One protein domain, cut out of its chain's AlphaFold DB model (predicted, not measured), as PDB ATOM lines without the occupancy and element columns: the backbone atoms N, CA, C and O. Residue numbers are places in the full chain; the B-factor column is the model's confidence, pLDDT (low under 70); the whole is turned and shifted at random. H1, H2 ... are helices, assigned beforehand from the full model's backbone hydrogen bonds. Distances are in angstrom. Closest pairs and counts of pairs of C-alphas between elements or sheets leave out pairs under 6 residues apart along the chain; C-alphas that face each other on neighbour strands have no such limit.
ATOM      1  N   LYS A  31      -8.503  43.912   5.075       56.59
ATOM      2  CA  LYS A  31      -7.697  42.681   5.013       56.59
ATOM      3  C   LYS A  31      -8.498  41.498   4.457       56.59
ATOM      4  O   LYS A  31      -8.053  40.875   3.493       56.59
ATOM      5  N   GLU A  32      -9.684  41.214   4.998       59.06
ATOM      6  CA  GLU A  32     -10.521  40.111   4.495       59.06
ATOM      7  C   GLU A  32     -11.075  40.391   3.080       59.06
ATOM      8  O   GLU A  32     -11.160  39.478   2.256       59.06
ATOM      9  N   HIS A  33     -11.371  41.653   2.739       56.97
ATOM     10  CA  HIS A  33     -11.813  42.037   1.387       56.97
ATOM     11  C   HIS A  33     -10.711  41.896   0.323       56.97
ATOM     12  O   HIS A  33     -10.976  41.481  -0.803       56.97
ATOM     13  N   LEU A  34      -9.455  42.201   0.663       54.72
ATOM     14  CA  LEU A  34      -8.318  42.000  -0.243       54.72
ATOM     15  C   LEU A  34      -7.996  40.511  -0.400       54.72
ATOM     16  O   LEU A  34      -7.819  40.029  -1.519       54.72
ATOM     17  N   LYS A  35      -8.006  39.760   0.706       54.97
ATOM     18  CA  LYS A  35      -7.773  38.311   0.717       54.97
ATOM     19  C   LYS A  35      -8.809  37.530  -0.100       54.97
ATOM     20  O   LYS A  35      -8.443  36.579  -0.778       54.97
ATOM     21  N   THR A  36     -10.076  37.950  -0.086       57.97
ATOM     22  CA  THR A  36     -11.145  37.321  -0.891       57.97
ATOM     23  C   THR A  36     -11.117  37.709  -2.373       57.97
ATOM     24  O   THR A  36     -11.575  36.928  -3.202       57.97
ATOM     25  N   LYS A  37     -10.528  38.855  -2.746       56.69
ATOM     26  CA  LYS A  37     -10.281  39.199  -4.160       56.69
ATOM     27  C   LYS A  37      -9.102  38.459  -4.792       56.69
ATOM     28  O   LYS A  37      -9.092  38.278  -6.003       56.69
ATOM     29  N   LEU A  38      -8.128  38.046  -3.985       53.78
ATOM     30  CA  LEU A  38      -6.873  37.442  -4.439       53.78
ATOM     31  C   LEU A  38      -6.845  35.904  -4.345       53.78
ATOM     32  O   LEU A  38      -5.788  35.300  -4.527       53.78
ATOM     33  N   ASP A  39      -7.972  35.238  -4.073       58.91
ATOM     34  CA  ASP A  39      -8.010  33.772  -3.972       58.91
ATOM     35  C   ASP A  39      -8.163  33.074  -5.338       58.91
ATOM     36  O   ASP A  39      -9.173  32.444  -5.647       58.91
ATOM     37  N   PHE A  40      -7.103  33.125  -6.152       59.25
ATOM     38  CA  PHE A  40      -7.001  32.381  -7.419       59.25
ATOM     39  C   PHE A  40      -7.045  30.843  -7.236       59.25
ATOM     40  O   PHE A  40      -7.054  30.109  -8.221       59.25
ATOM     41  N   SER A  41      -7.091  30.325  -6.000       57.28
ATOM     42  CA  SER A  41      -7.048  28.884  -5.688       57.28
ATOM     43  C   SER A  41      -8.289  28.096  -6.136       57.28
ATOM     44  O   SER A  41      -8.285  26.871  -6.046       57.28
ATOM     45  N   GLN A  42      -9.345  28.780  -6.588       60.34
ATOM     46  CA  GLN A  42     -10.602  28.182  -7.064       60.34
ATOM     47  C   GLN A  42     -10.707  28.132  -8.599       60.34
ATOM     48  O   GLN A  42     -11.689  27.619  -9.128       60.34
ATOM     49  N   ILE A  43      -9.718  28.672  -9.319       63.69
ATOM     50  CA  ILE A  43      -9.730  28.775 -10.781       63.69
ATOM     51  C   ILE A  43      -9.213  27.466 -11.379       63.69
ATOM     52  O   ILE A  43      -8.046  27.106 -11.213       63.69
ATOM     53  N   GLN A  44     -10.088  26.753 -12.084       65.94
ATOM     54  CA  GLN A  44      -9.822  25.418 -12.607       65.94
ATOM     55  C   GLN A  44      -9.576  25.419 -14.125       65.94
ATOM     56  O   GLN A  44      -9.000  24.458 -14.641       65.94
ATOM     57  N   CYS A  45      -9.953  26.491 -14.832       76.69
ATOM     58  CA  CYS A  45      -9.688  26.689 -16.258       76.69
ATOM     59  C   CYS A  45      -9.449  28.163 -16.655       76.69
ATOM     60  O   CYS A  45      -9.756  29.103 -15.922       76.69
ATOM     61  N   TYR A  46      -8.918  28.368 -17.864       82.06
ATOM     62  CA  TYR A  46      -8.620  29.697 -18.416       82.06
ATOM     63  C   TYR A  46      -9.853  30.599 -18.625       82.06
ATOM     64  O   TYR A  46      -9.731  31.821 -18.564       82.06
ATOM     65  N   GLU A  47     -11.041  30.025 -18.837       85.31
ATOM     66  CA  GLU A  47     -12.290  30.782 -19.025       85.31
ATOM     67  C   GLU A  47     -12.735  31.476 -17.722       85.31
ATOM     68  O   GLU A  47     -13.155  32.635 -17.737       85.31
ATOM     69  N   GLU A  48     -12.556  30.801 -16.580       84.25
ATOM     70  CA  GLU A  48     -12.778  31.354 -15.236       84.25
ATOM     71  C   GLU A  48     -11.747  32.442 -14.907       84.25
ATOM     72  O   GLU A  48     -12.109  33.491 -14.369       84.25
ATOM     73  N   LEU A  49     -10.477  32.238 -15.289       83.88
ATOM     74  CA  LEU A  49      -9.422  33.245 -15.134       83.88
ATOM     75  C   LEU A  49      -9.744  34.517 -15.929       83.88
ATOM     76  O   LEU A  49      -9.707  35.616 -15.377       83.88
ATOM     77  N   GLY A  50     -10.125  34.375 -17.204       86.94
ATOM     78  CA  GLY A  50     -10.522  35.498 -18.053       86.94
ATOM     79  C   GLY A  50     -11.730  36.261 -17.500       86.94
ATOM     80  O   GLY A  50     -11.709  37.493 -17.432       86.94
ATOM     81  N   ALA A  51     -12.749  35.543 -17.018       86.56
ATOM     82  CA  ALA A  51     -13.916  36.148 -16.380       86.56
ATOM     83  C   ALA A  51     -13.540  36.928 -15.105       86.56
ATOM     84  O   ALA A  51     -14.017  38.050 -14.905       86.56
ATOM     85  N   LYS A  52     -12.639  36.382 -14.277       84.00
ATOM     86  CA  LYS A  52     -12.188  37.027 -13.037       84.00
ATOM     87  C   LYS A  52     -11.355  38.289 -13.298       84.00
ATOM     88  O   LYS A  52     -11.588  39.316 -12.662       84.00
ATOM     89  N   LEU A  53     -10.464  38.268 -14.293       89.12
ATOM     90  CA  LEU A  53      -9.689  39.451 -14.693       89.12
ATOM     91  C   LEU A  53     -10.583  40.584 -15.248       89.12
ATOM     92  O   LEU A  53     -10.309  41.760 -14.995       89.12
ATOM     93  N   ILE A  54     -11.686  40.256 -15.942       88.12
ATOM     94  CA  ILE A  54     -12.709  41.236 -16.363       88.12
ATOM     95  C   ILE A  54     -13.445  41.843 -15.152       88.12
ATOM     96  O   ILE A  54     -13.680  43.062 -15.121       88.12
ATOM     97  N   GLU A  55     -13.821  41.015 -14.170       87.19
ATOM     98  CA  GLU A  55     -14.508  41.445 -12.944       87.19
ATOM     99  C   GLU A  55     -13.650  42.437 -12.147       87.19
ATOM    100  O   GLU A  55     -14.086  43.562 -11.890       87.19
ATOM    101  N   ASP A  56     -12.404  42.066 -11.836       83.81
ATOM    102  CA  ASP A  56     -11.479  42.883 -11.039       83.81
ATOM    103  C   ASP A  56     -10.802  44.023 -11.821       83.81
ATOM    104  O   ASP A  56      -9.954  44.728 -11.274       83.81
ATOM    105  N   ARG A  57     -11.216  44.263 -13.074       85.19
ATOM    106  CA  ARG A  57     -10.724  45.342 -13.957       85.19
ATOM    107  C   ARG A  57      -9.236  45.262 -14.311       85.19
ATOM    108  O   ARG A  57      -8.661  46.252 -14.762       85.19
ATOM    109  N   LEU A  58      -8.635  44.077 -14.229       85.75
ATOM    110  CA  LEU A  58      -7.252  43.806 -14.634       85.75
ATOM    111  C   LEU A  58      -7.147  43.641 -16.163       85.75
ATOM    112  O   LEU A  58      -6.676  42.631 -16.679       85.75
ATOM    113  N   LEU A  59      -7.631  44.646 -16.903       88.81
ATOM    114  CA  LEU A  59      -7.865  44.563 -18.351       88.81
ATOM    115  C   LEU A  59      -6.581  44.419 -19.182       88.81
ATOM    116  O   LEU A  59      -6.645  43.876 -20.279       88.81
ATOM    117  N   LEU A  60      -5.433  44.882 -18.674       89.56
ATOM    118  CA  LEU A  60      -4.141  44.706 -19.343       89.56
ATOM    119  C   LEU A  60      -3.662  43.251 -19.230       89.56
ATOM    120  O   LEU A  60      -3.409  42.620 -20.248       89.56
ATOM    121  N   THR A  61      -3.669  42.685 -18.019       88.19
ATOM    122  CA  THR A  61      -3.370  41.264 -17.759       88.19
ATOM    123  C   THR A  61      -4.346  40.331 -18.487       88.19
ATOM    124  O   THR A  61      -3.962  39.273 -18.974       88.19
ATOM    125  N   ALA A  62      -5.614  40.734 -18.617       88.81
ATOM    126  CA  ALA A  62      -6.605  40.026 -19.425       88.81
ATOM    127  C   ALA A  62      -6.274  40.046 -20.931       88.81
ATOM    128  O   ALA A  62      -6.530  39.068 -21.625       88.81
ATOM    129  N   LEU A  63      -5.722  41.150 -21.446       91.12
ATOM    130  CA  LEU A  63      -5.334  41.276 -22.854       91.12
ATOM    131  C   LEU A  63      -4.058  40.480 -23.158       91.12
ATOM    132  O   LEU A  63      -3.986  39.811 -24.183       91.12
ATOM    133  N   GLU A  64      -3.092  40.524 -22.242       91.75
ATOM    134  CA  GLU A  64      -1.839  39.763 -22.276       91.75
ATOM    135  C   GLU A  64      -2.110  38.249 -22.306       91.75
ATOM    136  O   GLU A  64      -1.689  37.571 -23.241       91.75
ATOM    137  N   LEU A  65      -2.946  37.748 -21.386       87.75
ATOM    138  CA  LEU A  65      -3.409  36.354 -21.367       87.75
ATOM    139  C   LEU A  65      -4.116  35.934 -22.668       87.75
ATOM    140  O   LEU A  65      -3.942  34.814 -23.149       87.75
ATOM    141  N   TYR A  66      -4.937  36.821 -23.238       87.50
ATOM    142  CA  TYR A  66      -5.628  36.551 -24.499       87.50
ATOM    143  C   TYR A  66      -4.657  36.472 -25.691       87.50
ATOM    144  O   TYR A  66      -4.864  35.659 -26.591       87.50
ATOM    145  N   ALA A  67      -3.593  37.281 -25.692       88.00
ATOM    146  CA  ALA A  67      -2.561  37.259 -26.724       88.00
ATOM    147  C   ALA A  67      -1.663  36.013 -26.622       88.00
ATOM    148  O   ALA A  67      -1.519  35.297 -27.611       88.00
ATOM    149  N   GLU A  68      -1.133  35.705 -25.432       87.31
ATOM    150  CA  GLU A  68      -0.242  34.557 -25.193       87.31
ATOM    151  C   GLU A  68      -0.909  33.225 -25.580       87.31
ATOM    152  O   GLU A  68      -0.333  32.403 -26.298       87.31
ATOM    153  N   LEU A  69      -2.171  33.027 -25.180       83.88
ATOM    154  CA  LEU A  69      -2.928  31.839 -25.573       83.88
ATOM    155  C   LEU A  69      -3.292  31.841 -27.061       83.88
ATOM    156  O   LEU A  69      -3.294  30.773 -27.674       83.88
ATOM    157  N   GLY A  70      -3.527  33.012 -27.658       82.44
ATOM    158  CA  GLY A  70      -3.737  33.161 -29.098       82.44
ATOM    159  C   GLY A  70      -2.525  32.710 -29.921       82.44
ATOM    160  O   GLY A  70      -2.693  31.984 -30.901       82.44
ATOM    161  N   GLU A  71      -1.306  33.047 -29.489       81.81
ATOM    162  CA  GLU A  71      -0.059  32.539 -30.084       81.81
ATOM    163  C   GLU A  71       0.095  31.021 -29.890       81.81
ATOM    164  O   GLU A  71       0.524  30.315 -30.805       81.81
ATOM    165  N   ALA A  72      -0.358  30.488 -28.750       77.31
ATOM    166  CA  ALA A  72      -0.473  29.049 -28.510       77.31
ATOM    167  C   ALA A  72      -1.668  28.374 -29.233       77.31
ATOM    168  O   ALA A  72      -1.901  27.179 -29.036       77.31
ATOM    169  N   GLY A  73      -2.443  29.099 -30.050       78.12
ATOM    170  CA  GLY A  73      -3.579  28.571 -30.819       78.12
ATOM    171  C   GLY A  73      -4.847  28.262 -30.008       78.12
ATOM    172  O   GLY A  73      -5.687  27.489 -30.471       78.12
ATOM    173  N   HIS A  74      -4.989  28.832 -28.811       79.38
ATOM    174  CA  HIS A  74      -6.117  28.642 -27.895       79.38
ATOM    175  C   HIS A  74      -6.911  29.948 -27.721       79.38
ATOM    176  O   HIS A  74      -6.337  31.018 -27.546       79.38
ATOM    177  N   GLU A  75      -8.246  29.876 -27.718       83.12
ATOM    178  CA  GLU A  75      -9.113  31.047 -27.520       83.12
ATOM    179  C   GLU A  75      -9.875  30.971 -26.190       83.12
ATOM    180  O   GLU A  75     -10.554  29.981 -25.920       83.12
ATOM    181  N   ILE A  76      -9.826  32.047 -25.395       86.31
ATOM    182  CA  ILE A  76     -10.747  32.273 -24.268       86.31
ATOM    183  C   ILE A  76     -11.954  33.065 -24.788       86.31
ATOM    184  O   ILE A  76     -11.791  34.167 -25.329       86.31
ATOM    185  N   LEU A  77     -13.171  32.541 -24.617       85.19
ATOM    186  CA  LEU A  77     -14.368  33.108 -25.247       85.19
ATOM    187  C   LEU A  77     -14.846  34.382 -24.544       85.19
ATOM    188  O   LEU A  77     -15.173  35.359 -25.222       85.19
ATOM    189  N   CYS A  78     -14.827  34.424 -23.209       87.12
ATOM    190  CA  CYS A  78     -15.220  35.601 -22.433       87.12
ATOM    191  C   CYS A  78     -14.323  36.813 -22.731       87.12
ATOM    192  O   CYS A  78     -14.834  37.918 -22.922       87.12
ATOM    193  N   LEU A  79     -13.009  36.603 -22.874       89.12
ATOM    194  CA  LEU A  79     -12.049  37.638 -23.264       89.12
ATOM    195  C   LEU A  79     -12.276  38.074 -24.715       89.12
ATOM    196  O   LEU A  79     -12.428  39.269 -24.970       89.12
ATOM    197  N   LYS A  80     -12.402  37.124 -25.654       89.25
ATOM    198  CA  LYS A  80     -12.698  37.413 -27.067       89.25
ATOM    199  C   LYS A  80     -13.961  38.264 -27.216       89.25
ATOM    200  O   LYS A  80     -13.941  39.279 -27.912       89.25
ATOM    201  N   GLN A  81     -15.040  37.906 -26.519       88.06
ATOM    202  CA  GLN A  81     -16.298  38.656 -26.513       88.06
ATOM    203  C   GLN A  81     -16.170  40.025 -25.820       88.06
ATOM    204  O   GLN A  81     -16.795  40.992 -26.262       88.06
ATOM    205  N   PHE A  82     -15.359  40.135 -24.763       88.06
ATOM    206  CA  PHE A  82     -15.136  41.393 -24.050       88.06
ATOM    207  C   PHE A  82     -14.332  42.402 -24.881       88.06
ATOM    208  O   PHE A  82     -14.765  43.548 -25.022       88.06
ATOM    209  N   PHE A  83     -13.205  41.983 -25.468       88.62
ATOM    210  CA  PHE A  83     -12.352  42.840 -26.298       88.62
ATOM    211  C   PHE A  83     -12.982  43.175 -27.659       88.62
ATOM    212  O   PHE A  83     -12.768  44.272 -28.166       88.62
ATOM    213  N   SER A  84     -13.836  42.302 -28.211       87.88
ATOM    214  CA  SER A  84     -14.572  42.580 -29.460       87.88
ATOM    215  C   SER A  84     -15.650  43.670 -29.334       87.88
ATOM    216  O   SER A  84     -16.199  44.097 -30.349       87.88
ATOM    217  N   ASN A  85     -15.992  44.121 -28.120       86.94
ATOM    218  CA  ASN A  85     -17.013  45.148 -27.896       86.94
ATOM    219  C   ASN A  85     -16.383  46.472 -27.408       86.94
ATOM    220  O   ASN A  85     -16.102  46.609 -26.211       86.94
ATOM    221  N   PRO A  86     -16.227  47.493 -28.277       79.56
ATOM    222  CA  PRO A  86     -15.601  48.764 -27.899       79.56
ATOM    223  C   PRO A  86     -16.368  49.526 -26.799       79.56
ATOM    224  O   PRO A  86     -15.756  50.244 -26.005       79.56
ATOM    225  N   GLY A  87     -17.683  49.311 -26.668       80.06
ATOM    226  CA  GLY A  87     -18.518  49.928 -25.628       80.06
ATOM    227  C   GLY A  87     -18.190  49.484 -24.193       80.06
ATOM    228  O   GLY A  87     -18.665  50.092 -23.229       80.06
ATOM    229  N   ASN A  88     -17.361  48.448 -24.014       79.62
ATOM    230  CA  ASN A  88     -16.859  48.053 -22.696       79.62
ATOM    231  C   ASN A  88     -15.847  49.064 -22.125       79.62
ATOM    232  O   ASN A  88     -15.815  49.277 -20.911       79.62
ATOM    233  N   PHE A  89     -15.072  49.738 -22.981       78.56
ATOM    234  CA  PHE A  89     -13.980  50.629 -22.572       78.56
ATOM    235  C   PHE A  89     -14.456  52.054 -22.253       78.56
ATOM    236  O   PHE A  89     -13.907  52.712 -21.365       78.56
ATOM    237  N   GLU A  90     -15.544  52.508 -22.885       67.94
ATOM    238  CA  GLU A  90     -16.143  53.837 -22.660       67.94
ATOM    239  C   GLU A  90     -16.559  54.092 -21.204       67.94
ATOM    240  O   GLU A  90     -16.573  55.235 -20.741       67.94
ATOM    241  N   LYS A  91     -16.887  53.028 -20.463       63.00
ATOM    242  CA  LYS A  91     -17.253  53.100 -19.040       63.00
ATOM    243  C   LYS A  91     -16.044  53.390 -18.146       63.00
ATOM    244  O   LYS A  91     -16.211  54.027 -17.112       63.00
ATOM    245  N   SER A  92     -14.844  52.971 -18.553       55.16
ATOM    246  CA  SER A  92     -13.594  53.260 -17.834       55.16
ATOM    247  C   SER A  92     -13.130  54.699 -18.084       55.16
ATOM    248  O   SER A  92     -12.791  55.425 -17.151       55.16
ATOM    249  N   ALA A  93     -13.245  55.170 -19.331       53.97
ATOM    250  CA  ALA A  93     -12.869  56.528 -19.746       53.97
ATOM    251  C   ALA A  93     -13.691  57.665 -19.094       53.97
ATOM    252  O   ALA A  93     -13.362  58.833 -19.272       53.97
ATOM    253  N   LYS A  94     -14.762  57.343 -18.352       53.28
ATOM    254  CA  LYS A  94     -15.542  58.301 -17.543       53.28
ATOM    255  C   LYS A  94     -15.174  58.294 -16.052       53.28
ATOM    256  O   LYS A  94     -15.615  59.181 -15.330       53.28
TER     257      LYS A  94
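What this domain is: This is residues 31 to 94 of the 424 residues of the protein "LisH domain-containing protein" of Daphnia pulex (UniProt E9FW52). H3, the longest helix, packs with H2 and H4 in a triangle, while residues 31 to 36 of H1 stick out alone. The printed part has 64 residues with four named helices, H1 to H4 in chain order, and no named strand: all helix. It is flat, 35 by 33 by 14 A, and only just compact, close to loose, with a radius of gyration of the C-alphas of 12.8 A.

How they stand to each other: H3, residues 59 to 71, and H2, residues 46 to 55, form a helical hairpin at a shallow tilt of 23 degrees, closest at C-alphas 62 and 53, 5.7 A. H3 touches H4, residues 77 to 83, with residues 62 to 66 alone, closest at C-alphas 66 and 79, 6.6 A. H2 touches H4, closest at C-alphas 50 and 79, 5.8 A. H1, residues 31 to 37, is apart from these. Every O i to N i+4 pair is within hydrogen-bond range in H1 to H4.

Where its parts are: H3 is 18.5 A long, H2 14.2 A. H1 begins at C-alpha 31 (-7.697, 42.681, 5.013); H4 ends at C-alpha 83 (-12.352, 42.840, -26.298).

The domain as a whole: The farthest C-alphas, Lys 31 and Gly 73, are 38.7 A apart. The printed part has no cut and no long link. Residues 31 to 44 and 90 to 94 have pLDDT under 70.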